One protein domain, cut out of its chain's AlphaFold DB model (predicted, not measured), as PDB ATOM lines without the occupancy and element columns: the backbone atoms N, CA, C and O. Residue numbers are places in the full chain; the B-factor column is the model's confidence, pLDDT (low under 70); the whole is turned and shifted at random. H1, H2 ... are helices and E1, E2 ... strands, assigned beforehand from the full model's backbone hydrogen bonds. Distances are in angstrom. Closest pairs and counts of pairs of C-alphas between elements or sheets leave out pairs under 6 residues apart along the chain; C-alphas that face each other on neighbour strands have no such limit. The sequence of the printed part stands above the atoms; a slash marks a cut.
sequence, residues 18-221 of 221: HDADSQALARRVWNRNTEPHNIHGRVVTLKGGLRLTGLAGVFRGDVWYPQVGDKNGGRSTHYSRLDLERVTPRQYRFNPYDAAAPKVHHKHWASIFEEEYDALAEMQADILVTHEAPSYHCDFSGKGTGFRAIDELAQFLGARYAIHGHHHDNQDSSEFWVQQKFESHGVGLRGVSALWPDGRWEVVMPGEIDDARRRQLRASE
ATOM      1  N   HIS A  18       1.862 -27.983 -46.346       96.81
ATOM      2  CA  HIS A  18       1.998 -26.967 -47.398       96.81
ATOM      3  C   HIS A  18       0.678 -26.267 -47.758       96.81
ATOM      4  O   HIS A  18       0.680 -25.172 -48.320       96.81
ATOM      5  N   ASP A  19      -0.460 -26.834 -47.356       97.25
ATOM      6  CA  ASP A  19      -1.779 -26.214 -47.527       97.25
ATOM      7  C   ASP A  19      -1.937 -24.915 -46.720       97.25
ATOM      8  O   ASP A  19      -2.804 -24.084 -47.007       97.25
ATOM      9  N   ALA A  20      -1.057 -24.706 -45.738       96.44
ATOM     10  CA  ALA A  20      -1.001 -23.527 -44.889       96.44
ATOM     11  C   ALA A  20       0.271 -22.677 -45.089       96.44
ATOM     12  O   ALA A  20       0.570 -21.849 -44.229       96.44
ATOM     13  N   ASP A  21       0.996 -22.829 -46.206       96.62
ATOM     14  CA  ASP A  21       2.195 -22.018 -46.512       96.62
ATOM     15  C   ASP A  21       1.867 -20.545 -46.790       96.62
ATOM     16  O   ASP A  21       2.715 -19.660 -46.672       96.62
ATOM     17  N   SER A  22       0.626 -20.260 -47.187       96.88
ATOM     18  CA  SER A  22       0.139 -18.895 -47.357       96.88
ATOM     19  C   SER A  22      -1.348 -18.792 -47.051       96.88
ATOM     20  O   SER A  22      -2.105 -19.756 -47.179       96.88
ATOM     21  N   GLN A  23      -1.804 -17.581 -46.726       96.31
ATOM     22  CA  GLN A  23      -3.234 -17.297 -46.579       96.31
ATOM     23  C   GLN A  23      -4.030 -17.610 -47.857       96.31
ATOM     24  O   GLN A  23      -5.194 -17.997 -47.777       96.31
ATOM     25  N   ALA A  24      -3.424 -17.441 -49.038       96.12
ATOM     26  CA  ALA A  24      -4.078 -17.707 -50.316       96.12
ATOM     27  C   ALA A  24      -4.315 -19.209 -50.541       96.12
ATOM     28  O   ALA A  24      -5.397 -19.585 -50.989       96.12
ATOM     29  N   LEU A  25      -3.336 -20.055 -50.199       96.31
ATOM     30  CA  LEU A  25      -3.491 -21.512 -50.234       96.31
ATOM     31  C   LEU A  25      -4.517 -21.971 -49.198       96.31
ATOM     32  O   LEU A  25      -5.477 -22.650 -49.558       96.31
ATOM     33  N   ALA A  26      -4.413 -21.468 -47.967       96.19
ATOM     34  CA  ALA A  26      -5.342 -21.824 -46.903       96.19
ATOM     35  C   ALA A  26      -6.808 -21.514 -47.270       96.19
ATOM     36  O   ALA A  26      -7.690 -22.323 -47.011       96.19
ATOM     37  N   ARG A  27      -7.099 -20.394 -47.950       95.94
ATOM     38  CA  ARG A  27      -8.468 -20.088 -48.427       95.94
ATOM     39  C   ARG A  27      -8.982 -21.060 -49.499       95.94
ATOM     40  O   ARG A  27     -10.191 -21.240 -49.626       95.94
ATOM     41  N   ARG A  28      -8.098 -21.677 -50.290       94.56
ATOM     42  CA  ARG A  28      -8.486 -22.693 -51.291       94.56
ATOM     43  C   ARG A  28      -8.790 -24.037 -50.643       94.56
ATOM     44  O   ARG A  28      -9.667 -24.744 -51.123       94.56
ATOM     45  N   VAL A  29      -8.081 -24.351 -49.565       95.25
ATOM     46  CA  VAL A  29      -8.202 -25.623 -48.846       95.25
ATOM     47  C   VAL A  29      -9.350 -25.580 -47.848       95.25
ATOM     48  O   VAL A  29     -10.155 -26.499 -47.814       95.25
ATOM     49  N   TRP A  30      -9.488 -24.504 -47.080       95.31
ATOM     50  CA  TRP A  30     -10.535 -24.343 -46.071       95.31
ATOM     51  C   TRP A  30     -11.556 -23.296 -46.523       95.31
ATOM     52  O   TRP A  30     -11.403 -22.098 -46.288       95.31
ATOM     53  N   ASN A  31     -12.612 -23.750 -47.195       93.88
ATOM     54  CA  ASN A  31     -13.764 -22.926 -47.554       93.88
ATOM     55  C   ASN A  31     -15.043 -23.774 -47.573       93.88
ATOM     56  O   ASN A  31     -14.992 -24.994 -47.460       93.88
ATOM     57  N   ARG A  32     -16.198 -23.127 -47.745       91.62
ATOM     58  CA  ARG A  32     -17.515 -23.788 -47.707       91.62
ATOM     59  C   ARG A  32     -17.719 -24.861 -48.786       91.62
ATOM     60  O   ARG A  32     -18.542 -25.743 -48.592       91.62
ATOM     61  N   ASN A  33     -17.001 -24.790 -49.909       92.50
ATOM     62  CA  ASN A  33     -17.133 -25.778 -50.984       92.50
ATOM     63  C   ASN A  33     -16.300 -27.036 -50.712       92.50
ATOM     64  O   ASN A  33     -16.645 -28.109 -51.193       92.50
ATOM     65  N   THR A  34     -15.203 -26.912 -49.962       93.06
ATOM     66  CA  THR A  34     -14.313 -28.033 -49.632       93.06
ATOM     67  C   THR A  34     -14.616 -28.635 -48.263       93.06
ATOM     68  O   THR A  34     -14.441 -29.834 -48.078       93.06
ATOM     69  N   GLU A  35     -15.148 -27.856 -47.319       93.56
ATOM     70  CA  GLU A  35     -15.514 -28.306 -45.967       93.56
ATOM     71  C   GLU A  35     -16.294 -29.638 -45.934       93.56
ATOM     72  O   GLU A  35     -15.888 -30.516 -45.168       93.56
ATOM     73  N   PRO A  36     -17.313 -29.885 -46.788       94.38
ATOM     74  CA  PRO A  36     -18.044 -31.156 -46.777       94.38
ATOM     75  C   PRO A  36     -17.194 -32.386 -47.126       94.38
ATOM     76  O   PRO A  36     -17.591 -33.509 -46.814       94.38
ATOM     77  N   HIS A  37     -16.024 -32.187 -47.736       96.00
ATOM     78  CA  HIS A  37     -15.081 -33.230 -48.145       96.00
ATOM     79  C   HIS A  37     -13.875 -33.353 -47.201       96.00
ATOM     80  O   HIS A  37     -13.170 -34.358 -47.238       96.00
ATOM     81  N   ASN A  38     -13.637 -32.371 -46.324       97.06
ATOM     82  CA  ASN A  38     -12.544 -32.427 -45.355       97.06
ATOM     83  C   ASN A  38     -12.895 -33.385 -44.216       97.06
ATOM     84  O   ASN A  38     -13.838 -33.104 -43.483       97.06
ATOM     85  N   ILE A  39     -12.175 -34.488 -44.044       97.88
ATOM     86  CA  ILE A  39     -12.461 -35.504 -43.010       97.88
ATOM     87  C   ILE A  39     -11.641 -35.326 -41.729       97.88
ATOM     88  O   ILE A  39     -11.663 -36.190 -40.859       97.88
ATOM     89  N   HIS A  40     -10.925 -34.209 -41.586       97.62
ATOM     90  CA  HIS A  40     -10.215 -33.911 -40.349       97.62
ATOM     91  C   HIS A  40     -11.155 -33.919 -39.133       97.62
ATOM     92  O   HIS A  40     -12.140 -33.180 -39.109       97.62
ATOM     93  N   GLY A  41     -10.834 -34.745 -38.132       97.00
ATOM     94  CA  GLY A  41     -11.547 -34.785 -36.853       97.00
ATOM     95  C   GLY A  41     -12.977 -35.324 -36.946       97.00
ATOM     96  O   GLY A  41     -13.779 -35.078 -36.048       97.00
ATOM     97  N   ARG A  42     -13.330 -36.030 -38.031       96.75
ATOM     98  CA  ARG A  42     -14.658 -36.633 -38.185       96.75
ATOM     99  C   ARG A  42     -14.624 -37.952 -38.941       96.75
ATOM    100  O   ARG A  42     -13.864 -38.128 -39.887       96.75
ATOM    101  N   VAL A  43     -15.551 -38.831 -38.580       98.44
ATOM    102  CA  VAL A  43     -15.781 -40.099 -39.273       98.44
ATOM    103  C   VAL A  43     -16.847 -39.921 -40.353       98.44
ATOM    104  O   VAL A  43     -17.902 -39.334 -40.113       98.44
ATOM    105  N   VAL A  44     -16.591 -40.469 -41.538       97.94
ATOM    106  CA  VAL A  44     -17.566 -40.620 -42.623       97.94
ATOM    107  C   VAL A  44     -17.717 -42.096 -42.972       97.94
ATOM    108  O   VAL A  44     -16.742 -42.842 -42.997       97.94
ATOM    109  N   THR A  45     -18.940 -42.540 -43.244       97.44
ATOM    110  CA  THR A  45     -19.196 -43.906 -43.717       97.44
ATOM    111  C   THR A  45     -19.239 -43.904 -45.237       97.44
ATOM    112  O   THR A  45     -20.094 -43.253 -45.832       97.44
ATOM    113  N   LEU A  46     -18.315 -44.632 -45.859       93.69
ATOM    114  CA  LEU A  46     -18.272 -44.831 -47.304       93.69
ATOM    115  C   LEU A  46     -19.441 -45.718 -47.757       93.69
ATOM    116  O   LEU A  46     -19.948 -46.529 -46.981       93.69
ATOM    117  N   LYS A  47     -19.815 -45.654 -49.043       89.81
ATOM    118  CA  LYS A  47     -20.878 -46.502 -49.636       89.81
ATOM    119  C   LYS A  47     -20.717 -48.007 -49.359       89.81
ATOM    120  O   LYS A  47     -21.710 -48.717 -49.268       89.81
ATOM    121  N   GLY A  48     -19.480 -48.489 -49.209       87.31
ATOM    122  CA  GLY A  48     -19.164 -49.884 -48.866       87.31
ATOM    123  C   GLY A  48     -19.266 -50.236 -47.374       87.31
ATOM    124  O   GLY A  48     -18.921 -51.349 -46.999       87.31
ATOM    125  N   GLY A  49     -19.690 -49.302 -46.517       92.81
ATOM    126  CA  GLY A  49     -19.838 -49.491 -45.069       92.81
ATOM    127  C   GLY A  49     -18.577 -49.219 -44.246       92.81
ATOM    128  O   GLY A  49     -18.676 -49.083 -43.029       92.81
ATOM    129  N   LEU A  50     -17.409 -49.084 -44.886       95.31
ATOM    130  CA  LEU A  50     -16.164 -48.722 -44.205       95.31
ATOM    131  C   LEU A  50     -16.235 -47.298 -43.650       95.31
ATOM    132  O   LEU A  50     -16.682 -46.368 -44.327       95.31
ATOM    133  N   ARG A  51     -15.753 -47.127 -42.423       98.25
ATOM    134  CA  ARG A  51     -15.649 -45.845 -41.730       98.25
ATOM    135  C   ARG A  51     -14.274 -45.244 -41.983       98.25
ATOM    136  O   ARG A  51     -13.257 -45.824 -41.610       98.25
ATOM    137  N   LEU A  52     -14.256 -44.078 -42.605       98.44
ATOM    138  CA  LEU A  52     -13.067 -43.310 -42.942       98.44
ATOM    139  C   LEU A  52     -12.967 -42.101 -42.010       98.44
ATOM    140  O   LEU A  52     -13.953 -41.396 -41.809       98.44
ATOM    141  N   THR A  53     -11.782 -41.835 -41.475       98.69
ATOM    142  CA  THR A  53     -11.496 -40.613 -40.713       98.69
ATOM    143  C   THR A  53     -10.134 -40.042 -41.078       98.69
ATOM    144  O   THR A  53      -9.331 -40.710 -41.736       98.69
ATOM    145  N   GLY A  54      -9.866 -38.806 -40.661       98.56
ATOM    146  CA  GLY A  54      -8.595 -38.155 -40.923       98.56
ATOM    147  C   GLY A  54      -8.045 -37.296 -39.787       98.56
ATOM    148  O   GLY A  54      -8.780 -36.604 -39.081       98.56
ATOM    149  N   LEU A  55      -6.717 -37.272 -39.678       98.69
ATOM    150  CA  LEU A  55      -5.957 -36.321 -38.867       98.69
ATOM    151  C   LEU A  55      -5.115 -35.437 -39.799       98.69
ATOM    152  O   LEU A  55      -4.122 -35.882 -40.371       98.69
ATOM    153  N   ALA A  56      -5.543 -34.189 -39.990       98.06
ATOM    154  CA  ALA A  56      -4.880 -33.235 -40.872       98.06
ATOM    155  C   ALA A  56      -3.730 -32.503 -40.172       98.06
ATOM    156  O   ALA A  56      -3.757 -32.282 -38.964       98.06
ATOM    157  N   GLY A  57      -2.776 -32.022 -40.967       98.00
ATOM    158  CA  GLY A  57      -1.677 -31.184 -40.508       98.00
ATOM    159  C   GLY A  57      -0.459 -31.963 -40.019       98.00
ATOM    160  O   GLY A  57      -0.292 -33.146 -40.301       98.00
ATOM    161  N   VAL A  58       0.426 -31.249 -39.325       98.38
ATOM    162  CA  VAL A  58       1.699 -31.765 -38.802       98.38
ATOM    163  C   VAL A  58       1.857 -31.468 -37.321       98.38
ATOM    164  O   VAL A  58       1.308 -30.481 -36.809       98.38
ATOM    165  N   PHE A  59       2.666 -32.283 -36.648       97.88
ATOM    166  CA  PHE A  59       3.118 -31.986 -35.295       97.88
ATOM    167  C   PHE A  59       4.107 -30.818 -35.328       97.88
ATOM    168  O   PHE A  59       4.978 -30.722 -36.194       97.88
ATOM    169  N   ARG A  60       3.984 -29.887 -34.381       95.88
ATOM    170  CA  ARG A  60       4.876 -28.723 -34.296       95.88
ATOM    171  C   ARG A  60       5.279 -28.488 -32.859       95.88
ATOM    172  O   ARG A  60       4.415 -28.347 -32.007       95.88
ATOM    173  N   GLY A  61       6.573 -28.326 -32.596       93.50
ATOM    174  CA  GLY A  61       7.057 -28.070 -31.236       93.50
ATOM    175  C   GLY A  61       6.445 -26.823 -30.582       93.50
ATOM    176  O   GLY A  61       6.317 -26.763 -29.366       93.50
ATOM    177  N   ASP A  62       6.039 -25.802 -31.343       92.75
ATOM    178  CA  ASP A  62       5.335 -24.628 -30.800       92.75
ATOM    179  C   ASP A  62       3.852 -24.871 -30.468       92.75
ATOM    180  O   ASP A  62       3.238 -24.010 -29.850       92.75
ATOM    181  N   VAL A  63       3.293 -26.035 -30.816       96.75
ATOM    182  CA  VAL A  63       1.913 -26.442 -30.512       96.75
ATOM    183  C   VAL A  63       1.908 -27.743 -29.718       96.75
ATOM    184  O   VAL A  63       1.655 -27.720 -28.518       96.75
ATOM    185  N   TRP A  64       2.243 -28.854 -30.365       97.69
ATOM    186  CA  TRP A  64       2.335 -30.186 -29.791       97.69
ATOM    187  C   TRP A  64       3.268 -31.052 -30.646       97.69
ATOM    188  O   TRP A  64       3.153 -31.081 -31.874       97.69
ATOM    189  N   TYR A  65       4.218 -31.726 -29.996       97.00
ATOM    190  CA  TYR A  65       5.166 -32.628 -30.644       97.00
ATOM    191  C   TYR A  65       5.364 -33.875 -29.764       97.00
ATOM    192  O   TYR A  65       6.182 -33.848 -28.841       97.00
ATOM    193  N   PRO A  66       4.600 -34.956 -30.001       95.19
ATOM    194  CA  PRO A  66       4.501 -36.107 -29.102       95.19
ATOM    195  C   PRO A  66       5.648 -37.105 -29.305       95.19
ATOM    196  O   PRO A  66       5.436 -38.282 -29.591       95.19
ATOM    197  N   GLN A  67       6.892 -36.641 -29.180       89.81
ATOM    198  CA  GLN A  67       8.067 -37.510 -29.184       89.81
ATOM    199  C   GLN A  67       8.894 -37.321 -27.915       89.81
ATOM    200  O   GLN A  67       9.052 -36.217 -27.386       89.81
ATOM    201  N   VAL A  68       9.468 -38.429 -27.448       76.88
ATOM    202  CA  VAL A  68      10.450 -38.427 -26.365       76.88
ATOM    203  C   VAL A  68      11.677 -37.641 -26.832       76.88
ATOM    204  O   VAL A  68      12.246 -37.939 -27.876       76.88
ATOM    205  N   GLY A  69      12.073 -36.626 -26.065       80.31
ATOM    206  CA  GLY A  69      13.168 -35.718 -26.424       80.31
ATOM    207  C   GLY A  69      12.726 -34.380 -27.022       80.31
ATOM    208  O   GLY A  69      13.578 -33.518 -27.232       80.31
ATOM    209  N   ASP A  70      11.423 -34.159 -27.238       89.00
ATOM    210  CA  ASP A  70      10.909 -32.809 -27.493       89.00
ATOM    211  C   ASP A  70      11.180 -31.871 -26.305       89.00
ATOM    212  O   ASP A  70      11.252 -32.308 -25.151       89.00
ATOM    213  N   LYS A  71      11.264 -30.562 -26.572       88.31
ATOM    214  CA  LYS A  71      11.490 -29.521 -25.553       88.31
ATOM    215  C   LYS A  71      10.488 -29.571 -24.392       88.31
ATOM    216  O   LYS A  71      10.839 -29.184 -23.280       88.31
ATOM    217  N   ASN A  72       9.267 -30.057 -24.633       87.88
ATOM    218  CA  ASN A  72       8.220 -30.180 -23.622       87.88
ATOM    219  C   ASN A  72       8.006 -31.627 -23.152       87.88
ATOM    220  O   ASN A  72       7.025 -31.909 -22.457       87.88
ATOM    221  N   GLY A  73       8.902 -32.549 -23.519       87.81
ATOM    222  CA  GLY A  73       8.811 -33.964 -23.161       87.81
ATOM    223  C   GLY A  73       7.563 -34.650 -23.718       87.81
ATOM    224  O   GLY A  73       6.994 -35.498 -23.039       87.81
ATOM    225  N   GLY A  74       7.101 -34.244 -24.904       89.75
ATOM    226  CA  GLY A  74       5.912 -34.799 -25.557       89.75
ATOM    227  C   GLY A  74       4.587 -34.105 -25.219       89.75
ATOM    228  O   GLY A  74       3.583 -34.381 -25.870       89.75
ATOM    229  N   ARG A  75       4.566 -33.188 -24.240       92.19
ATOM    230  CA  ARG A  75       3.352 -32.446 -23.852       92.19
ATOM    231  C   ARG A  75       3.056 -31.288 -24.804       92.19
ATOM    232  O   ARG A  75       3.981 -30.635 -25.301       92.19
ATOM    233  N   SER A  76       1.777 -30.980 -25.009       95.06
ATOM    234  CA  SER A  76       1.383 -29.791 -25.765       95.06
ATOM    235  C   SER A  76       1.827 -28.492 -25.072       95.06
ATOM    236  O   SER A  76       1.786 -28.342 -23.851       95.06
ATOM    237  N   THR A  77       2.296 -27.533 -25.877       96.19
ATOM    238  CA  THR A  77       2.443 -26.120 -25.481       96.19
ATOM    239  C   THR A  77       1.069 -25.448 -25.435       96.19
ATOM    240  O   THR A  77       0.786 -24.651 -24.543       96.19
ATOM    241  N   HIS A  78       0.230 -25.769 -26.420       96.94
ATOM    242  CA  HIS A  78      -1.146 -25.308 -26.535       96.94
ATOM    243  C   HIS A  78      -2.025 -26.528 -26.781       96.94
ATOM    244  O   HIS A  78      -1.923 -27.139 -27.844       96.94
ATOM    245  N   TYR A  79      -2.858 -26.873 -25.798       97.25
ATOM    246  CA  TYR A  79      -3.734 -28.041 -25.867       97.25
ATOM    247  C   TYR A  79      -4.741 -27.912 -27.014       97.25
ATOM    248  O   TYR A  79      -4.873 -28.816 -27.838       97.25
ATOM    249  N   SER A  80      -5.380 -26.742 -27.114       97.44
ATOM    250  CA  SER A  80      -6.389 -26.439 -28.130       97.44
ATOM    251  C   SER A  80      -5.986 -25.286 -29.053       97.44
ATOM    252  O   SER A  80      -5.145 -24.429 -28.744       97.44
ATOM    253  N   ARG A  81      -6.681 -25.197 -30.191       95.50
ATOM    254  CA  ARG A  81      -6.593 -24.043 -31.100       95.50
ATOM    255  C   ARG A  81      -7.022 -22.744 -30.421       95.50
ATOM    256  O   ARG A  81      -6.482 -21.680 -30.731       95.50
ATOM    257  N   LEU A  82      -7.973 -22.833 -29.492       95.81
ATOM    258  CA  LEU A  82      -8.452 -21.701 -28.706       95.81
ATOM    259  C   LEU A  82      -7.363 -21.172 -27.760       95.81
ATOM    260  O   LEU A  82      -7.221 -19.957 -27.616       95.81
ATOM    261  N   ASP A  83      -6.557 -22.049 -27.162       97.25
ATOM    262  CA  ASP A  83      -5.441 -21.635 -26.301       97.25
ATOM    263  C   ASP A  83      -4.382 -20.867 -27.090       97.25
ATOM    264  O   ASP A  83      -3.901 -19.821 -26.646       97.25
ATOM    265  N   LEU A  84      -4.072 -21.334 -28.302       97.25
ATOM    266  CA  LEU A  84      -3.152 -20.635 -29.193       97.25
ATOM    267  C   LEU A  84      -3.720 -19.290 -29.676       97.25
ATOM    268  O   LEU A  84      -2.988 -18.301 -29.781       97.25
ATOM    269  N   GLU A  85      -5.024 -19.212 -29.952       96.25
ATOM    270  CA  GLU A  85      -5.690 -17.958 -30.328       96.25
ATOM    271  C   GLU A  85      -5.495 -16.870 -29.260       96.25
ATOM    272  O   GLU A  85      -5.175 -15.725 -29.606       96.25
ATOM    273  N   ARG A  86      -5.605 -17.218 -27.968       96.19
ATOM    274  CA  ARG A  86      -5.451 -16.270 -26.846       96.19
ATOM    275  C   ARG A  86      -4.106 -15.547 -26.861       96.19
ATOM    276  O   ARG A  86      -4.061 -14.365 -26.529       96.19
ATOM    277  N   VAL A  87      -3.042 -16.231 -27.277       96.38
ATOM    278  CA  VAL A  87      -1.678 -15.677 -27.312       96.38
ATOM    279  C   VAL A  87      -1.250 -15.183 -28.694       96.38
ATOM    280  O   VAL A  87      -0.243 -14.490 -28.806       96.38
ATOM    281  N   THR A  88      -2.006 -15.489 -29.754       97.06
ATOM    282  CA  THR A  88      -1.670 -15.050 -31.115       97.06
ATOM    283  C   THR A  88      -1.887 -13.535 -31.258       97.06
ATOM    284  O   THR A  88      -3.029 -13.076 -31.117       97.06
ATOM    285  N   PRO A  89      -0.855 -12.737 -31.605       96.69
ATOM    286  CA  PRO A  89      -1.006 -11.298 -31.820       96.69
ATOM    287  C   PRO A  89      -1.990 -10.976 -32.948       96.69
ATOM    288  O   PRO A  89      -2.001 -11.645 -33.983       96.69
ATOM    289  N   ARG A  90      -2.796  -9.920 -32.774       94.69
ATOM    290  CA  ARG A  90      -3.904  -9.580 -33.689       94.69
ATOM    291  C   ARG A  90      -3.452  -9.433 -35.143       94.69
ATOM    292  O   ARG A  90      -4.160  -9.912 -36.021       94.69
ATOM    293  N   GLN A  91      -2.274  -8.853 -35.396       95.12
ATOM    294  CA  GLN A  91      -1.742  -8.669 -36.754       95.12
ATOM    295  C   GLN A  91      -1.408  -9.979 -37.484       95.12
ATOM    296  O   GLN A  91      -1.262  -9.982 -38.702       95.12
ATOM    297  N   TYR A  92      -1.274 -11.086 -36.749       95.75
ATOM    298  CA  TYR A  92      -0.954 -12.399 -37.300       95.75
ATOM    299  C   TYR A  92      -2.174 -13.304 -37.438       95.75
ATOM    300  O   TYR A  92      -2.069 -14.353 -38.072       95.75
ATOM    301  N   ARG A  93      -3.318 -12.936 -36.850       96.38
ATOM    302  CA  ARG A  93      -4.511 -13.780 -36.864       96.38
ATOM    303  C   ARG A  93      -5.109 -13.857 -38.263       96.38
ATOM    304  O   ARG A  93      -5.188 -12.875 -38.997       96.38
ATOM    305  N   PHE A  94      -5.584 -15.044 -38.596       96.69
ATOM    306  CA  PHE A  94      -6.166 -15.391 -39.877       96.69
ATOM    307  C   PHE A  94      -7.260 -16.443 -39.678       96.69
ATOM    308  O   PHE A  94      -7.192 -17.290 -38.781       96.69
ATOM    309  N   ASN A  95      -8.282 -16.382 -40.525       95.75
ATOM    310  CA  ASN A  95      -9.301 -17.410 -40.639       95.75
ATOM    311  C   ASN A  95      -9.694 -17.536 -42.126       95.75
ATOM    312  O   ASN A  95     -10.097 -16.538 -42.732       95.75
ATOM    313  N   PRO A  96      -9.517 -18.720 -42.744       93.62
ATOM    314  CA  PRO A  96      -9.789 -18.938 -44.156       93.62
ATOM    315  C   PRO A  96     -11.295 -18.951 -44.461       93.62
ATOM    316  O   PRO A  96     -11.673 -18.569 -45.568       93.62
ATOM    317  N   TYR A  97     -12.139 -19.284 -43.476       93.00
ATOM    318  CA  TYR A  97     -13.597 -19.319 -43.608       93.00
ATOM    319  C   TYR A  97     -14.253 -17.947 -43.458       93.00
ATOM    320  O   TYR A  97     -15.230 -17.654 -44.145       93.00
ATOM    321  N   ASP A  98     -13.726 -17.114 -42.559       92.56
ATOM    322  CA  ASP A  98     -14.288 -15.798 -42.264       92.56
ATOM    323  C   ASP A  98     -13.199 -14.784 -41.900       92.56
ATOM    324  O   ASP A  98     -12.609 -14.821 -40.819       92.56
ATOM    325  N   ALA A  99     -12.958 -13.832 -42.802       89.44
ATOM    326  CA  ALA A  99     -11.982 -12.769 -42.585       89.44
ATOM    327  C   ALA A  99     -12.392 -11.782 -41.475       89.44
ATOM    328  O   ALA A  99     -11.519 -11.097 -40.944       89.44
ATOM    329  N   ALA A 100     -13.680 -11.713 -41.112       92.31
ATOM    330  CA  ALA A 100     -14.169 -10.858 -40.032       92.31
ATOM    331  C   ALA A 100     -13.877 -11.436 -38.634       92.31
ATOM    332  O   ALA A 100     -13.864 -10.688 -37.656       92.31
ATOM    333  N   ALA A 101     -13.580 -12.738 -38.535       91.38
ATOM    334  CA  ALA A 101     -13.284 -13.435 -37.282       91.38
ATOM    335  C   ALA A 101     -11.930 -14.183 -37.340       91.38
ATOM    336  O   ALA A 101     -11.902 -15.420 -37.304       91.38
ATOM    337  N   PRO A 102     -10.788 -13.469 -37.454       89.50
ATOM    338  CA  PRO A 102      -9.469 -14.090 -37.538       89.50
ATOM    339  C   PRO A 102      -9.047 -14.707 -36.190       89.50
ATOM    340  O   PRO A 102      -9.093 -14.032 -35.162       89.50
ATOM    341  N   LYS A 103      -8.589 -15.968 -36.203       92.94
ATOM    342  CA  LYS A 103      -8.332 -16.762 -34.983       92.94
ATOM    343  C   LYS A 103      -6.845 -16.933 -34.664       92.94
ATOM    344  O   LYS A 103      -6.346 -16.416 -33.673       92.94
ATOM    345  N   VAL A 104      -6.109 -17.609 -35.544       96.31
ATOM    346  CA  VAL A 104      -4.694 -17.989 -35.347       96.31
ATOM    347  C   VAL A 104      -3.870 -17.662 -36.585       96.31
ATOM    348  O   VAL A 104      -4.428 -17.379 -37.644       96.31
ATOM    349  N   HIS A 105      -2.541 -17.705 -36.495       97.25
ATOM    350  CA  HIS A 105      -1.702 -17.560 -37.685       97.25
ATOM    351  C   HIS A 105      -1.981 -18.676 -38.703       97.25
ATOM    352  O   HIS A 105      -2.168 -19.831 -38.325       97.25
ATOM    353  N   HIS A 106      -1.986 -18.340 -39.998       96.06
ATOM    354  CA  HIS A 106      -2.374 -19.254 -41.082       96.06
ATOM    355  C   HIS A 106      -1.652 -20.611 -41.036       96.06
ATOM    356  O   HIS A 106      -2.317 -21.634 -41.138       96.06
ATOM    357  N   LYS A 107      -0.342 -20.630 -40.741       96.00
ATOM    358  CA  LYS A 107       0.450 -21.865 -40.562       96.00
ATOM    359  C   LYS A 107      -0.175 -22.899 -39.607       96.00
ATOM    360  O   LYS A 107       0.039 -24.095 -39.777       96.00
ATOM    361  N   HIS A 108      -0.922 -22.443 -38.596       96.75
ATOM    362  CA  HIS A 108      -1.502 -23.309 -37.570       96.75
ATOM    363  C   HIS A 108      -2.816 -23.959 -37.995       96.75
ATOM    364  O   HIS A 108      -3.311 -24.821 -37.282       96.75
ATOM    365  N   TRP A 109      -3.374 -23.607 -39.154       95.62
ATOM    366  CA  TRP A 109      -4.487 -24.360 -39.745       95.62
ATOM    367  C   TRP A 109      -4.052 -25.763 -40.203       95.62
ATOM    368  O   TRP A 109      -4.886 -26.654 -40.259       95.62
ATOM    369  N   ALA A 110      -2.749 -25.976 -40.418       96.50
ATOM    370  CA  ALA A 110      -2.126 -27.284 -40.625       96.50
ATOM    371  C   ALA A 110      -1.287 -27.735 -39.407       96.50
ATOM    372  O   ALA A 110      -0.218 -28.325 -39.568       96.50
ATOM    373  N   SER A 111      -1.710 -27.391 -38.189       98.06
ATOM    374  CA  SER A 111      -1.141 -27.925 -36.944       98.06
ATOM    375  C   SER A 111      -2.105 -28.921 -36.327       98.06
ATOM    376  O   SER A 111      -3.290 -28.605 -36.238       98.06
ATOM    377  N   ILE A 112      -1.572 -30.049 -35.862       98.31
ATOM    378  CA  ILE A 112      -2.305 -31.006 -35.033       98.31
ATOM    379  C   ILE A 112      -2.335 -30.476 -33.595       98.31
ATOM    380  O   ILE A 112      -1.277 -30.218 -33.010       98.31
ATOM    381  N   PHE A 113      -3.533 -30.309 -33.038       98.12
ATOM    382  CA  PHE A 113      -3.737 -30.012 -31.618       98.12
ATOM    383  C   PHE A 113      -4.071 -31.290 -30.841       98.12
ATOM    384  O   PHE A 113      -4.707 -32.196 -31.377       98.12
ATOM    385  N   GLU A 114      -3.648 -31.353 -29.579       97.88
ATOM    386  CA  GLU A 114      -3.897 -32.512 -28.707       97.88
ATOM    387  C   GLU A 114      -5.403 -32.693 -28.456       97.88
ATOM    388  O   GLU A 114      -5.902 -33.805 -28.546       97.88
ATOM    389  N   GLU A 115      -6.160 -31.600 -28.314       98.19
ATOM    390  CA  GLU A 115      -7.630 -31.630 -28.229       98.19
ATOM    391  C   GLU A 115      -8.294 -32.320 -29.439       98.19
ATOM    392  O   GLU A 115      -9.208 -33.128 -29.283       98.19
ATOM    393  N   GLU A 116      -7.841 -32.004 -30.659       97.44
ATOM    394  CA  GLU A 116      -8.385 -32.579 -31.900       97.44
ATOM    395  C   GLU A 116      -8.036 -34.073 -32.013       97.44
ATOM    396  O   GLU A 116      -8.821 -34.860 -32.545       97.44
ATOM    397  N   TYR A 117      -6.868 -34.465 -31.495       98.50
ATOM    398  CA  TYR A 117      -6.437 -35.855 -31.400       98.50
ATOM    399  C   TYR A 117      -7.260 -36.642 -30.377       98.50
ATOM    400  O   TYR A 117      -7.771 -37.706 -30.719       98.50
ATOM    401  N   ASP A 118      -7.426 -36.115 -29.161       98.38
ATOM    402  CA  ASP A 118      -8.171 -36.767 -28.078       98.38
ATOM    403  C   ASP A 118      -9.624 -37.009 -28.496       98.38
ATOM    404  O   ASP A 118     -10.131 -38.127 -28.400       98.38
ATOM    405  N   ALA A 119     -10.270 -35.982 -29.058       98.25
ATOM    406  CA  ALA A 119     -11.637 -36.090 -29.551       98.25
ATOM    407  C   ALA A 119     -11.777 -37.149 -30.655       98.25
ATOM    408  O   ALA A 119     -12.794 -37.838 -30.736       98.25
ATOM    409  N   LEU A 120     -10.762 -37.289 -31.515       98.12
ATOM    410  CA  LEU A 120     -10.759 -38.306 -32.557       98.12
ATOM    411  C   LEU A 120     -10.492 -39.710 -31.990       98.12
ATOM    412  O   LEU A 120     -11.098 -40.669 -32.464       98.12
ATOM    413  N   ALA A 121      -9.641 -39.839 -30.970       98.25
ATOM    414  CA  ALA A 121      -9.332 -41.107 -30.310       98.25
ATOM    415  C   ALA A 121     -10.552 -41.740 -29.615       98.25
ATOM    416  O   ALA A 121     -10.606 -42.959 -29.462       98.25
ATOM    417  N   GLU A 122     -11.556 -40.941 -29.248       98.19
ATOM    418  CA  GLU A 122     -12.834 -41.426 -28.707       98.19
ATOM    419  C   GLU A 122     -13.798 -41.971 -29.780       98.19
ATOM    420  O   GLU A 122     -14.850 -42.534 -29.460       98.19
ATOM    421  N   MET A 123     -13.470 -41.812 -31.066       98.31
ATOM    422  CA  MET A 123     -14.300 -42.284 -32.173       98.31
ATOM    423  C   MET A 123     -13.970 -43.731 -32.564       98.31
ATOM    424  O   MET A 123     -13.164 -44.420 -31.943       98.31
ATOM    425  N   GLN A 124     -14.624 -44.222 -33.619       98.56
ATOM    426  CA  GLN A 124     -14.340 -45.527 -34.208       98.56
ATOM    427  C   GLN A 124     -14.292 -45.423 -35.733       98.56
ATOM    428  O   GLN A 124     -15.244 -44.938 -36.353       98.56
ATOM    429  N   ALA A 125     -13.211 -45.911 -36.337       98.62
ATOM    430  CA  ALA A 125     -12.998 -45.878 -37.780       98.62
ATOM    431  C   ALA A 125     -12.229 -47.116 -38.248       98.62
ATOM    432  O   ALA A 125     -11.458 -47.690 -37.492       98.62
ATOM    433  N   ASP A 126     -12.423 -47.513 -39.503       98.44
ATOM    434  CA  ASP A 126     -11.731 -48.657 -40.108       98.44
ATOM    435  C   ASP A 126     -10.483 -48.208 -40.883       98.44
ATOM    436  O   ASP A 126      -9.511 -48.959 -40.988       98.44
ATOM    437  N   ILE A 127     -10.507 -46.976 -41.407       98.62
ATOM    438  CA  ILE A 127      -9.412 -46.343 -42.147       98.62
ATOM    439  C   ILE A 127      -9.096 -44.990 -41.505       98.62
ATOM    440  O   ILE A 127      -9.963 -44.114 -41.433       98.62
ATOM    441  N   LEU A 128      -7.844 -44.811 -41.091       98.88
ATOM    442  CA  LEU A 128      -7.281 -43.535 -40.662       98.88
ATOM    443  C   LEU A 128      -6.393 -42.974 -41.776       98.88
ATOM    444  O   LEU A 128      -5.479 -43.650 -42.239       98.88
ATOM    445  N   VAL A 129      -6.632 -41.728 -42.184       98.81
ATOM    446  CA  VAL A 129      -5.745 -40.992 -43.095       98.81
ATOM    447  C   VAL A 129      -5.022 -39.894 -42.321       98.81
ATOM    448  O   VAL A 129      -5.659 -39.069 -41.669       98.81
ATOM    449  N   THR A 130      -3.698 -39.854 -42.399       98.81
ATOM    450  CA  THR A 130      -2.862 -38.828 -41.759       98.81
ATOM    451  C   THR A 130      -1.928 -38.184 -42.775       98.81
ATOM    452  O   THR A 130      -1.660 -38.737 -43.837       98.81
ATOM    453  N   HIS A 131      -1.445 -36.972 -42.504       98.50
ATOM    454  CA  HIS A 131      -0.361 -36.424 -43.323       98.50
ATOM    455  C   HIS A 131       0.983 -36.982 -42.850       98.50
ATOM    456  O   HIS A 131       1.720 -37.552 -43.647       98.50
ATOM    457  N   GLU A 132       1.247 -36.879 -41.548       98.25
ATOM    458  CA  GLU A 132       2.409 -37.456 -40.856       98.25
ATOM    459  C   GLU A 132       2.381 -38.991 -40.824       98.25
ATOM    460  O   GLU A 132       1.303 -39.592 -40.790       98.25
ATOM    461  N   ALA A 133       3.555 -39.627 -40.789       98.06
ATOM    462  CA  ALA A 133       3.661 -41.084 -40.760       98.06
ATOM    463  C   ALA A 133       3.475 -41.700 -39.356       98.06
ATOM    464  O   ALA A 133       3.906 -41.109 -38.359       98.06
ATOM    465  N   PRO A 134       2.927 -42.930 -39.265       98.19
ATOM    466  CA  PRO A 134       3.034 -43.785 -38.081       98.19
ATOM    467  C   PRO A 134       4.496 -44.127 -37.747       98.19
ATOM    468  O   PRO A 134       5.397 -43.906 -38.557       98.19
ATOM    469  N   SER A 135       4.751 -44.685 -36.560       97.00
ATOM    470  CA  SER A 135       6.103 -44.788 -35.975       97.00
ATOM    471  C   SER A 135       7.115 -45.622 -36.769       97.00
ATOM    472  O   SER A 135       8.314 -45.479 -36.541       97.00
ATOM    473  N   TYR A 136       6.645 -46.456 -37.699       96.44
ATOM    474  CA  TYR A 136       7.484 -47.317 -38.530       96.44
ATOM    475  C   TYR A 136       8.468 -46.534 -39.411       96.44
ATOM    476  O   TYR A 136       9.545 -47.026 -39.733       96.44
ATOM    477  N   HIS A 137       8.092 -45.321 -39.821       96.75
ATOM    478  CA  HIS A 137       8.824 -44.595 -40.845       96.75
ATOM    479  C   HIS A 137      10.150 -44.034 -40.310       96.75
ATOM    480  O   HIS A 137      10.193 -43.350 -39.276       96.75
ATOM    481  N   CYS A 138      11.233 -44.244 -41.058       94.62
ATOM    482  CA  CYS A 138      12.563 -43.715 -40.766       94.62
ATOM    483  C   CYS A 138      13.145 -42.939 -41.959       94.62
ATOM    484  O   CYS A 138      12.665 -43.027 -43.087       94.62
ATOM    485  N   ASP A 139      14.152 -42.103 -41.708       91.88
ATOM    486  CA  ASP A 139      14.969 -41.535 -42.784       91.88
ATOM    487  C   ASP A 139      16.143 -42.464 -43.157       91.88
ATOM    488  O   ASP A 139      16.376 -43.498 -42.537       91.88
ATOM    489  N   PHE A 140      16.930 -42.073 -44.161       86.75
ATOM    490  CA  PHE A 140      18.089 -42.836 -44.651       86.75
ATOM    491  C   PHE A 140      19.226 -43.006 -43.627       86.75
ATOM    492  O   PHE A 140      20.192 -43.709 -43.901       86.75
ATOM    493  N   SER A 141      19.172 -42.331 -42.477       88.38
ATOM    494  CA  SER A 141      20.114 -42.557 -41.376       88.38
ATOM    495  C   SER A 141      19.602 -43.590 -40.366       88.38
ATOM    496  O   SER A 141      20.255 -43.829 -39.352       88.38
ATOM    497  N   GLY A 142      18.419 -44.167 -40.609       87.81
ATOM    498  CA  GLY A 142      17.700 -45.013 -39.659       87.81
ATOM    499  C   GLY A 142      17.029 -44.218 -38.537       87.81
ATOM    500  O   GLY A 142      16.483 -44.802 -37.601       87.81
ATOM    501  N   LYS A 143      17.044 -42.879 -38.594       90.81
ATOM    502  CA  LYS A 143      16.385 -42.052 -37.586       90.81
ATOM    503  C   LYS A 143      14.876 -42.098 -37.806       90.81
ATOM    504  O   LYS A 143      14.388 -41.758 -38.883       90.81
ATOM    505  N   GLY A 144      14.135 -42.467 -36.761       93.12
ATOM    506  CA  GLY A 144      12.673 -42.439 -36.769       93.12
ATOM    507  C   GLY A 144      12.147 -41.042 -37.099       93.12
ATOM    508  O   GLY A 144      12.517 -40.055 -36.458       93.12
ATOM    509  N   THR A 145      11.302 -40.968 -38.121       94.44
ATOM    510  CA  THR A 145      10.646 -39.733 -38.576       94.44
ATOM    511  C   THR A 145       9.124 -39.818 -38.500       94.44
ATOM    512  O   THR A 145       8.470 -38.787 -38.600       94.44
ATOM    513  N   GLY A 146       8.574 -41.009 -38.247       96.38
ATOM    514  CA  GLY A 146       7.175 -41.205 -37.888       96.38
ATOM    515  C   GLY A 146       6.861 -40.975 -36.405       96.38
ATOM    516  O   GLY A 146       7.740 -40.730 -35.574       96.38
ATOM    517  N   PHE A 147       5.575 -41.071 -36.055       97.81
ATOM    518  CA  PHE A 147       5.058 -40.740 -34.727       97.81
ATOM    519  C   PHE A 147       4.285 -41.894 -34.093       97.81
ATOM    520  O   PHE A 147       3.279 -42.360 -34.621       97.81
ATOM    521  N   ARG A 148       4.688 -42.278 -32.876       97.19
ATOM    522  CA  ARG A 148       3.966 -43.262 -32.053       97.19
ATOM    523  C   ARG A 148       2.549 -42.819 -31.681       97.19
ATOM    524  O   ARG A 148       1.674 -43.666 -31.582       97.19
ATOM    525  N   ALA A 149       2.306 -41.516 -31.534       98.19
ATOM    526  CA  ALA A 149       0.954 -41.001 -31.317       98.19
ATOM    527  C   ALA A 149      -0.007 -41.426 -32.444       98.19
ATOM    528  O   ALA A 149      -1.169 -41.706 -32.194       98.19
ATOM    529  N   ILE A 150       0.465 -41.547 -33.689       98.69
ATOM    530  CA  ILE A 150      -0.390 -41.998 -34.795       98.69
ATOM    531  C   ILE A 150      -0.692 -43.497 -34.687       98.69
ATOM    532  O   ILE A 150      -1.822 -43.900 -34.957       98.69
ATOM    533  N   ASP A 151       0.262 -44.310 -34.224       98.62
ATOM    534  CA  ASP A 151       0.004 -45.721 -33.923       98.62
ATOM    535  C   ASP A 151      -1.072 -45.869 -32.842       98.62
ATOM    536  O   ASP A 151      -1.997 -46.667 -32.983       98.62
ATOM    537  N   GLU A 152      -0.957 -45.089 -31.766       98.50
ATOM    538  CA  GLU A 152      -1.899 -45.100 -30.646       98.50
ATOM    539  C   GLU A 152      -3.292 -44.654 -31.096       98.50
ATOM    540  O   GLU A 152      -4.275 -45.331 -30.799       98.50
ATOM    541  N   LEU A 153      -3.382 -43.595 -31.904       98.81
ATOM    542  CA  LEU A 153      -4.643 -43.143 -32.488       98.81
ATOM    543  C   LEU A 153      -5.304 -44.214 -33.355       98.81
ATOM    544  O   LEU A 153      -6.498 -44.471 -33.204       98.81
ATOM    545  N   ALA A 154      -4.543 -44.850 -34.249       98.81
ATOM    546  CA  ALA A 154      -5.056 -45.931 -35.084       98.81
ATOM    547  C   ALA A 154      -5.594 -47.087 -34.223       98.81
ATOM    548  O   ALA A 154      -6.672 -47.615 -34.503       98.81
ATOM    549  N   GLN A 155      -4.899 -47.429 -33.134       98.69
ATOM    550  CA  GLN A 155      -5.344 -48.455 -32.189       98.69
ATOM    551  C   GLN A 155      -6.607 -48.049 -31.418       98.69
ATOM    552  O   GLN A 155      -7.513 -48.874 -31.293       98.69
ATOM    553  N   PHE A 156      -6.702 -46.809 -30.927       98.62
ATOM    554  CA  PHE A 156      -7.892 -46.319 -30.218       98.62
ATOM    555  C   PHE A 156      -9.134 -46.300 -31.117       98.62
ATOM    556  O   PHE A 156     -10.205 -46.751 -30.709       98.62
ATOM    557  N   LEU A 157      -8.962 -45.889 -32.375       98.62
ATOM    558  CA  LEU A 157     -10.018 -45.909 -33.388       98.62
ATOM    559  C   LEU A 157     -10.483 -47.323 -33.765       98.62
ATOM    560  O   LEU A 157     -11.561 -47.464 -34.347       98.62
ATOM    561  N   GLY A 158      -9.672 -48.350 -33.488       98.38
ATOM    562  CA  GLY A 158      -9.863 -49.692 -34.036       98.38
ATOM    563  C   GLY A 158      -9.601 -49.759 -35.544       98.38
ATOM    564  O   GLY A 158     -10.191 -50.598 -36.231       98.38
ATOM    565  N   ALA A 159      -8.749 -48.870 -36.064       98.62
ATOM    566  CA  ALA A 159      -8.433 -48.803 -37.481       98.62
ATOM    567  C   ALA A 159      -7.717 -50.076 -37.936       98.62
ATOM    568  O   ALA A 159      -6.824 -50.594 -37.269       98.62
ATOM    569  N   ARG A 160      -8.104 -50.564 -39.113       98.31
ATOM    570  CA  ARG A 160      -7.432 -51.675 -39.796       98.31
ATOM    571  C   ARG A 160      -6.320 -51.175 -40.707       98.31
ATOM    572  O   ARG A 160      -5.341 -51.887 -40.908       98.31
ATOM    573  N   TYR A 161      -6.480 -49.959 -41.228       98.62
ATOM    574  CA  TYR A 161      -5.561 -49.329 -42.165       98.62
ATOM    575  C   TYR A 161      -5.228 -47.910 -41.703       98.62
ATOM    576  O   TYR A 161      -6.136 -47.128 -41.406       98.62
ATOM    577  N   ALA A 162      -3.943 -47.568 -41.691       98.62
ATOM    578  CA  ALA A 162      -3.460 -46.204 -41.501       98.62
ATOM    579  C   ALA A 162      -2.681 -45.771 -42.745       98.62
ATOM    580  O   ALA A 162      -1.663 -46.367 -43.081       98.62
ATOM    581  N   ILE A 163      -3.161 -44.745 -43.441       98.69
ATOM    582  CA  ILE A 163      -2.596 -44.280 -44.709       98.69
ATOM    583  C   ILE A 163      -1.988 -42.901 -44.490       98.69
ATOM    584  O   ILE A 163      -2.673 -42.020 -43.970       98.69
ATOM    585  N   HIS A 164      -0.742 -42.697 -44.914       98.56
ATOM    586  CA  HIS A 164      -0.063 -41.416 -44.748       98.56
ATOM    587  C   HIS A 164       0.621 -40.882 -46.007       98.56
ATOM    588  O   HIS A 164       0.830 -41.594 -46.992       98.56
ATOM    589  N   GLY A 165       0.983 -39.600 -45.949       96.81
ATOM    590  CA  GLY A 165       1.785 -38.911 -46.954       96.81
ATOM    591  C   GLY A 165       3.091 -38.380 -46.359       96.81
ATOM    592  O   GLY A 165       3.867 -39.130 -45.770       96.81
ATOM    593  N   HIS A 166       3.321 -37.075 -46.539       96.56
ATOM    594  CA  HIS A 166       4.446 -36.264 -46.044       96.56
ATOM    595  C   HIS A 166       5.862 -36.637 -46.523       96.56
ATOM    596  O   HIS A 166       6.579 -35.761 -47.006       96.56
ATOM    597  N   HIS A 167       6.270 -37.902 -46.435       94.75
ATOM    598  CA  HIS A 167       7.660 -38.321 -46.654       94.75
ATOM    599  C   HIS A 167       8.027 -38.567 -48.119       94.75
ATOM    600  O   HIS A 167       9.209 -38.682 -48.455       94.75
ATOM    601  N   HIS A 168       7.024 -38.529 -49.005       93.62
ATOM    602  CA  HIS A 168       7.196 -38.660 -50.451       93.62
ATOM    603  C   HIS A 168       7.784 -40.020 -50.861       93.62
ATOM    604  O   HIS A 168       8.538 -40.095 -51.832       93.62
ATOM    605  N   ASP A 169       7.443 -41.074 -50.126       90.75
ATOM    606  CA  ASP A 169       7.839 -42.450 -50.407       90.75
ATOM    607  C   ASP A 169       6.746 -43.450 -49.985       90.75
ATOM    608  O   ASP A 169       5.661 -43.070 -49.535       90.75
ATOM    609  N   ASN A 170       7.032 -44.734 -50.195       91.62
ATOM    610  CA  ASN A 170       6.176 -45.861 -49.850       91.62
ATOM    611  C   ASN A 170       6.973 -46.981 -49.160       91.62
ATOM    612  O   ASN A 170       6.955 -48.128 -49.608       91.62
ATOM    613  N   GLN A 171       7.728 -46.638 -48.108       93.81
ATOM    614  CA  GLN A 171       8.506 -47.625 -47.345       93.81
ATOM    615  C   GLN A 171       7.634 -48.817 -46.921       93.81
ATOM    616  O   GLN A 171       6.514 -48.622 -46.442       93.81
ATOM    617  N   ASP A 172       8.154 -50.035 -47.113       94.06
ATOM    618  CA  ASP A 172       7.469 -51.270 -46.731       94.06
ATOM    619  C   ASP A 172       7.424 -51.369 -45.207       94.06
ATOM    620  O   ASP A 172       8.452 -51.453 -44.540       94.06
ATOM    621  N   SER A 173       6.217 -51.321 -44.665       96.12
ATOM    622  CA  SER A 173       5.937 -51.326 -43.234       96.12
ATOM    623  C   SER A 173       5.472 -52.694 -42.724       96.12
ATOM    624  O   SER A 173       5.102 -52.819 -41.553       96.12
ATOM    625  N   SER A 174       5.443 -53.719 -43.584       96.88
ATOM    626  CA  SER A 174       4.796 -55.003 -43.289       96.88
ATOM    627  C   SER A 174       5.376 -55.722 -42.072       96.88
ATOM    628  O   SER A 174       4.645 -56.397 -41.343       96.88
ATOM    629  N   GLU A 175       6.661 -55.517 -41.778       96.88
ATOM    630  CA  GLU A 175       7.309 -56.048 -40.576       96.88
ATOM    631  C   GLU A 175       6.758 -55.450 -39.264       96.88
ATOM    632  O   GLU A 175       6.816 -56.097 -38.216       96.88
ATOM    633  N   PHE A 176       6.157 -54.256 -39.315       97.25
ATOM    634  CA  PHE A 176       5.627 -53.548 -38.148       97.25
ATOM    635  C   PHE A 176       4.153 -53.861 -37.869       97.25
ATOM    636  O   PHE A 176       3.690 -53.639 -36.748       97.25
ATOM    637  N   TRP A 177       3.403 -54.409 -38.832       98.00
ATOM    638  CA  TRP A 177       1.942 -54.552 -38.735       98.00
ATOM    639  C   TRP A 177       1.481 -55.385 -37.540       98.00
ATOM    640  O   TRP A 177       0.495 -55.046 -36.888       98.00
ATOM    641  N   VAL A 178       2.209 -56.452 -37.195       97.25
ATOM    642  CA  VAL A 178       1.882 -57.289 -36.026       97.25
ATOM    643  C   VAL A 178       1.982 -56.484 -34.729       97.25
ATOM    644  O   VAL A 178       1.109 -56.589 -33.865       97.25
ATOM    645  N   GLN A 179       3.024 -55.661 -34.592       96.88
ATOM    646  CA  GLN A 179       3.218 -54.803 -33.424       96.88
ATOM    647  C   GLN A 179       2.215 -53.642 -33.406       96.88
ATOM    648  O   GLN A 179       1.664 -53.319 -32.351       96.88
ATOM    649  N   GLN A 180       1.972 -53.031 -34.567       97.25
ATOM    650  CA  GLN A 180       1.059 -51.903 -34.739       97.25
ATOM    651  C   GLN A 180      -0.410 -52.301 -34.568       97.25
ATOM    652  O   GLN A 180      -1.192 -51.496 -34.067       97.25
ATOM    653  N   LYS A 181      -0.764 -53.555 -34.890       98.00
ATOM    654  CA  LYS A 181      -2.133 -54.111 -34.938       98.00
ATOM    655  C   LYS A 181      -3.006 -53.553 -36.070       98.00
ATOM    656  O   LYS A 181      -4.217 -53.752 -36.055       98.00
ATOM    657  N   PHE A 182      -2.395 -52.890 -37.044       98.44
ATOM    658  CA  PHE A 182      -3.022 -52.363 -38.254       98.44
ATOM    659  C   PHE A 182      -1.997 -52.361 -39.391       98.44
ATOM    660  O   PHE A 182      -0.792 -52.446 -39.145       98.44
ATOM    661  N   GLU A 183      -2.471 -52.246 -40.629       98.50
ATOM    662  CA  GLU A 183      -1.603 -52.073 -41.790       98.50
ATOM    663  C   GLU A 183      -1.323 -50.585 -42.020       98.50
ATOM    664  O   GLU A 183      -2.241 -49.796 -42.266       98.50
ATOM    665  N   SER A 184      -0.061 -50.185 -41.919       98.19
ATOM    666  CA  SER A 184       0.382 -48.823 -42.228       98.19
ATOM    667  C   SER A 184       0.819 -48.725 -43.687       98.19
ATOM    668  O   SER A 184       1.542 -49.585 -44.167       98.19
ATOM    669  N   HIS A 185       0.421 -47.683 -44.409       98.19
ATOM    670  CA  HIS A 185       0.757 -47.532 -45.826       98.19
ATOM    671  C   HIS A 185       1.151 -46.092 -46.157       98.19
ATOM    672  O   HIS A 185       0.377 -45.161 -45.932       98.19
ATOM    673  N   GLY A 186       2.338 -45.912 -46.739       97.56
ATOM    674  CA  GLY A 186       2.797 -44.633 -47.282       97.56
ATOM    675  C   GLY A 186       2.393 -44.447 -48.745       97.56
ATOM    676  O   GLY A 186       2.495 -45.375 -49.555       97.56
ATOM    677  N   VAL A 187       1.938 -43.244 -49.101       97.81
ATOM    678  CA  VAL A 187       1.672 -42.849 -50.491       97.81
ATOM    679  C   VAL A 187       2.773 -41.906 -50.978       97.81
ATOM    680  O   VAL A 187       2.938 -40.791 -50.475       97.81
ATOM    681  N   GLY A 188       3.507 -42.361 -51.998       95.94
ATOM    682  CA  GLY A 188       4.631 -41.644 -52.593       95.94
ATOM    683  C   GLY A 188       4.245 -40.327 -53.272       95.94
ATOM    684  O   GLY A 188       3.076 -40.043 -53.550       95.94
ATOM    685  N   LEU A 189       5.246 -39.496 -53.583       95.88
ATOM    686  CA  LEU A 189       5.022 -38.191 -54.217       95.88
ATOM    687  C   LEU A 189       4.298 -38.338 -55.557       95.88
ATOM    688  O   LEU A 189       4.859 -38.894 -56.500       95.88
ATOM    689  N   ARG A 190       3.081 -37.779 -55.645       95.50
ATOM    690  CA  ARG A 190       2.190 -37.890 -56.820       95.50
ATOM    691  C   ARG A 190       1.835 -39.340 -57.184       95.50
ATOM    692  O   ARG A 190       1.399 -39.594 -58.303       95.50
ATOM    693  N   GLY A 191       2.008 -40.267 -56.247       96.31
ATOM    694  CA  GLY A 191       1.586 -41.651 -56.396       96.31
ATOM    695  C   GLY A 191       0.074 -41.806 -56.251       96.31
ATOM    696  O   GLY A 191      -0.624 -40.939 -55.718       96.31
ATOM    697  N   VAL A 192      -0.424 -42.945 -56.720       97.19
ATOM    698  CA  VAL A 192      -1.813 -43.377 -56.554       97.19
ATOM    699  C   VAL A 192      -1.793 -44.799 -56.024       97.19
ATOM    700  O   VAL A 192      -1.210 -45.685 -56.646       97.19
ATOM    701  N   SER A 193      -2.473 -45.020 -54.906       97.31
ATOM    702  CA  SER A 193      -2.645 -46.343 -54.313       97.31
ATOM    703  C   SER A 193      -4.124 -46.672 -54.163       97.31
ATOM    704  O   SER A 193      -4.961 -45.777 -54.031       97.31
ATOM    705  N   ALA A 194      -4.442 -47.959 -54.193       97.19
ATOM    706  CA  ALA A 194      -5.782 -48.489 -54.032       97.19
ATOM    707  C   ALA A 194      -5.827 -49.446 -52.839       97.19
ATOM    708  O   ALA A 194      -5.008 -50.355 -52.727       97.19
ATOM    709  N   LEU A 195      -6.828 -49.251 -51.982       96.56
ATOM    710  CA  LEU A 195      -7.274 -50.243 -51.014       96.56
ATOM    711  C   LEU A 195      -8.545 -50.891 -51.564       96.56
ATOM    712  O   LEU A 195      -9.584 -50.237 -51.690       96.56
ATOM    713  N   TRP A 196      -8.450 -52.163 -51.929       94.06
ATOM    714  CA  TRP A 196      -9.553 -52.919 -52.514       94.06
ATOM    715  C   TRP A 196     -10.513 -53.460 -51.436       94.06
ATOM    716  O   TRP A 196     -10.121 -53.601 -50.276       94.06
ATOM    717  N   PRO A 197     -11.774 -53.800 -51.781       88.75
ATOM    718  CA  PRO A 197     -12.761 -54.298 -50.811       88.75
ATOM    719  C   PRO A 197     -12.374 -55.593 -50.082       88.75
ATOM    720  O   PRO A 197     -12.863 -55.847 -48.984       88.75
ATOM    721  N   ASP A 198     -11.509 -56.412 -50.681       90.75
ATOM    722  CA  ASP A 198     -10.942 -57.622 -50.071       90.75
ATOM    723  C   ASP A 198      -9.798 -57.320 -49.084       90.75
ATOM    724  O   ASP A 198      -9.250 -58.235 -48.471       90.75
ATOM    725  N   GLY A 199      -9.460 -56.041 -48.901       92.25
ATOM    726  CA  GLY A 199      -8.393 -55.568 -48.029       92.25
ATOM    727  C   GLY A 199      -7.025 -55.495 -48.698       92.25
ATOM    728  O   GLY A 199      -6.060 -55.127 -48.036       92.25
ATOM    729  N   ARG A 200      -6.914 -55.822 -49.990       95.44
ATOM    730  CA  ARG A 200      -5.642 -55.772 -50.715       95.44
ATOM    731  C   ARG A 200      -5.201 -54.326 -50.945       95.44
ATOM    732  O   ARG A 200      -5.955 -53.533 -51.509       95.44
ATOM    733  N   TRP A 201      -3.958 -54.016 -50.591       97.12
ATOM    734  CA  TRP A 201      -3.287 -52.773 -50.972       97.12
ATOM    735  C   TRP A 201      -2.552 -52.928 -52.308       97.12
ATOM    736  O   TRP A 201      -1.869 -53.927 -52.540       97.12
ATOM    737  N   GLU A 202      -2.684 -51.944 -53.193       97.25
ATOM    738  CA  GLU A 202      -2.025 -51.914 -54.499       97.25
ATOM    739  C   GLU A 202      -1.495 -50.513 -54.811       97.25
ATOM    740  O   GLU A 202      -2.228 -49.529 -54.743       97.25
ATOM    741  N   VAL A 203      -0.230 -50.416 -55.221       96.62
ATOM    742  CA  VAL A 203       0.330 -49.184 -55.792       96.62
ATOM    743  C   VAL A 203      -0.037 -49.139 -57.275       96.62
ATOM    744  O   VAL A 203       0.591 -49.802 -58.096       96.62
ATOM    745  N   VAL A 204      -1.068 -48.364 -57.613       97.31
ATOM    746  CA  VAL A 204      -1.587 -48.208 -58.984       97.31
ATOM    747  C   VAL A 204      -0.641 -47.360 -59.833       97.31
ATOM    748  O   VAL A 204      -0.390 -47.660 -60.999       97.31
ATOM    749  N   MET A 205      -0.109 -46.291 -59.241       96.94
ATOM    750  CA  MET A 205       0.908 -45.433 -59.834       96.94
ATOM    751  C   MET A 205       1.995 -45.181 -58.786       96.94
ATOM    752  O   MET A 205       1.686 -44.603 -57.741       96.94
ATOM    753  N   PRO A 206       3.249 -45.601 -59.028       95.00
ATOM    754  CA  PRO A 206       4.336 -45.327 -58.099       95.00
ATOM    755  C   PRO A 206       4.592 -43.821 -58.002       95.00
ATOM    756  O   PRO A 206       4.396 -43.082 -58.971       95.00
ATOM    757  N   GLY A 207       5.052 -43.372 -56.836       95.25
ATOM    758  CA  GLY A 207       5.498 -42.001 -56.648       95.25
ATOM    759  C   GLY A 207       6.740 -41.699 -57.485       95.25
ATOM    760  O   GLY A 207       7.592 -42.562 -57.707       95.25
ATOM    761  N   GLU A 208       6.868 -40.446 -57.927       94.94
ATOM    762  CA  GLU A 208       7.920 -40.008 -58.863       94.94
ATOM    763  C   GLU A 208       9.346 -40.290 -58.362       94.94
ATOM    764  O   GLU A 208      10.278 -40.392 -59.162       94.94
ATOM    765  N   ILE A 209       9.528 -40.403 -57.044       91.88
ATOM    766  CA  ILE A 209      10.839 -40.574 -56.410       91.88
ATOM    767  C   ILE A 209      10.969 -41.855 -55.573       91.88
ATOM    768  O   ILE A 209      12.011 -42.051 -54.943       91.88
ATOM    769  N   ASP A 210       9.979 -42.752 -55.596       89.12
ATOM    770  CA  ASP A 210       9.951 -43.947 -54.735       89.12
ATOM    771  C   ASP A 210      11.167 -44.856 -54.969       89.12
ATOM    772  O   ASP A 210      11.800 -45.327 -54.026       89.12
ATOM    773  N   ASP A 211      11.546 -45.076 -56.232       86.69
ATOM    774  CA  ASP A 211      12.707 -45.906 -56.582       86.69
ATOM    775  C   ASP A 211      14.024 -45.297 -56.085       86.69
ATOM    776  O   ASP A 211      14.933 -46.012 -55.658       86.69
ATOM    777  N   ALA A 212      14.150 -43.967 -56.146       85.19
ATOM    778  CA  ALA A 212      15.331 -43.274 -55.646       85.19
ATOM    779  C   ALA A 212      15.424 -43.387 -54.118       85.19
ATOM    780  O   ALA A 212      16.507 -43.660 -53.599       85.19
ATOM    781  N   ARG A 213      14.290 -43.256 -53.419       85.81
ATOM    782  CA  ARG A 213      14.183 -43.410 -51.961       85.81
ATOM    783  C   ARG A 213      14.504 -44.830 -51.506       85.81
ATOM    784  O   ARG A 213      15.371 -45.008 -50.654       85.81
ATOM    785  N   ARG A 214      13.915 -45.843 -52.150       84.56
ATOM    786  CA  ARG A 214      14.196 -47.260 -51.857       84.56
ATOM    787  C   ARG A 214      15.671 -47.617 -52.048       84.56
ATOM    788  O   ARG A 214      16.227 -48.358 -51.243       84.56
ATOM    789  N   ARG A 215      16.333 -47.078 -53.080       85.00
ATOM    790  CA  ARG A 215      17.782 -47.274 -53.271       85.00
ATOM    791  C   ARG A 215      18.623 -46.628 -52.172       85.00
ATOM    792  O   ARG A 215      19.629 -47.212 -51.792       85.00
ATOM    793  N   GLN A 216      18.235 -45.449 -51.683       82.44
ATOM    794  CA  GLN A 216      18.950 -44.779 -50.593       82.44
ATOM    795  C   GLN A 216      18.859 -45.572 -49.287       82.44
ATOM    796  O   GLN A 216      19.891 -45.781 -48.665       82.44
ATOM    797  N   LEU A 217      17.668 -46.064 -48.932       81.25
ATOM    798  CA  LEU A 217      17.457 -46.867 -47.721       81.25
ATOM    799  C   LEU A 217      18.267 -48.173 -47.738       81.25
ATOM    800  O   LEU A 217      18.946 -48.491 -46.771       81.25
ATOM    801  N   ARG A 218      18.292 -48.886 -48.870       81.38
ATOM    802  CA  ARG A 218      19.088 -50.123 -49.011       81.38
ATOM    803  C   ARG A 218      20.599 -49.900 -49.010       81.38
ATOM    804  O   ARG A 218      21.353 -50.829 -48.770       81.38
ATOM    805  N   ALA A 219      21.057 -48.704 -49.371       76.62
ATOM    806  CA  ALA A 219      22.480 -48.374 -49.358       76.62
ATOM    807  C   ALA A 219      22.984 -47.993 -47.955       76.62
ATOM    808  O   ALA A 219      24.195 -47.894 -47.761       76.62
ATOM    809  N   SER A 220      22.069 -47.731 -47.016       66.00
ATOM    810  CA  SER A 220      22.365 -47.421 -45.615       66.00
ATOM    811  C   SER A 220      22.292 -48.629 -44.671       66.00
ATOM    812  O   SER A 220      22.657 -48.478 -43.508       66.00
ATOM    813  N   GLU A 221      21.834 -49.788 -45.159       62.75
ATOM    814  CA  GLU A 221      21.841 -51.090 -44.462       62.75
ATOM    815  C   GLU A 221      23.214 -51.777 -44.555       62.75
ATOM    816  O   GLU A 221      23.657 -52.342 -43.528       62.75
TER     817      GLU A 221
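This is residues 18 to 221 of the 221 residues of the protein "Calcineurin-like phosphoesterase" of Rhizobacter sp. OV335 (UniProt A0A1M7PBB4). There is little regular structure: loops wind about a small parallel sheet, in order E1 E2 E3 E4, with H5 over one face. H1, H2 and H3 lie at one end, the hairpin E5 and E6 with H7 at the other. Of 204 printed residues, 80 are in seven named helices and six named strands, class mixed. It is compact, radius of gyration of the C-alphas 17.5 A, spanning 49 by 41 by 32 A.

H1 is residues 23-29, from C-alpha (-3.234, -17.297, -46.579); then come E1 51-55, H2 81-87, H3 106-110, H4 114-121, E2 127-130, H5 148-157, 14.3 A long, E3 161-164, H6 174-180, E4 183-186, E5 192-195, E6 201-205 and H7 210-219.

N 53 of E1 and O 127 of E2 are 2.9 A apart, within hydrogen-bond range. H5 is on the sheet, height 9.4 A, and touches H4, closest C-alphas Ala 121 and Phe 156, 5.4 A. H6 only grazes the sheet. Every O i to N i+4 pair is within range in H1, H4, H5 and H7.

The printed part has no cut; H2 to H3 is among the long links. Residues 220 to 221 have pLDDT under 70.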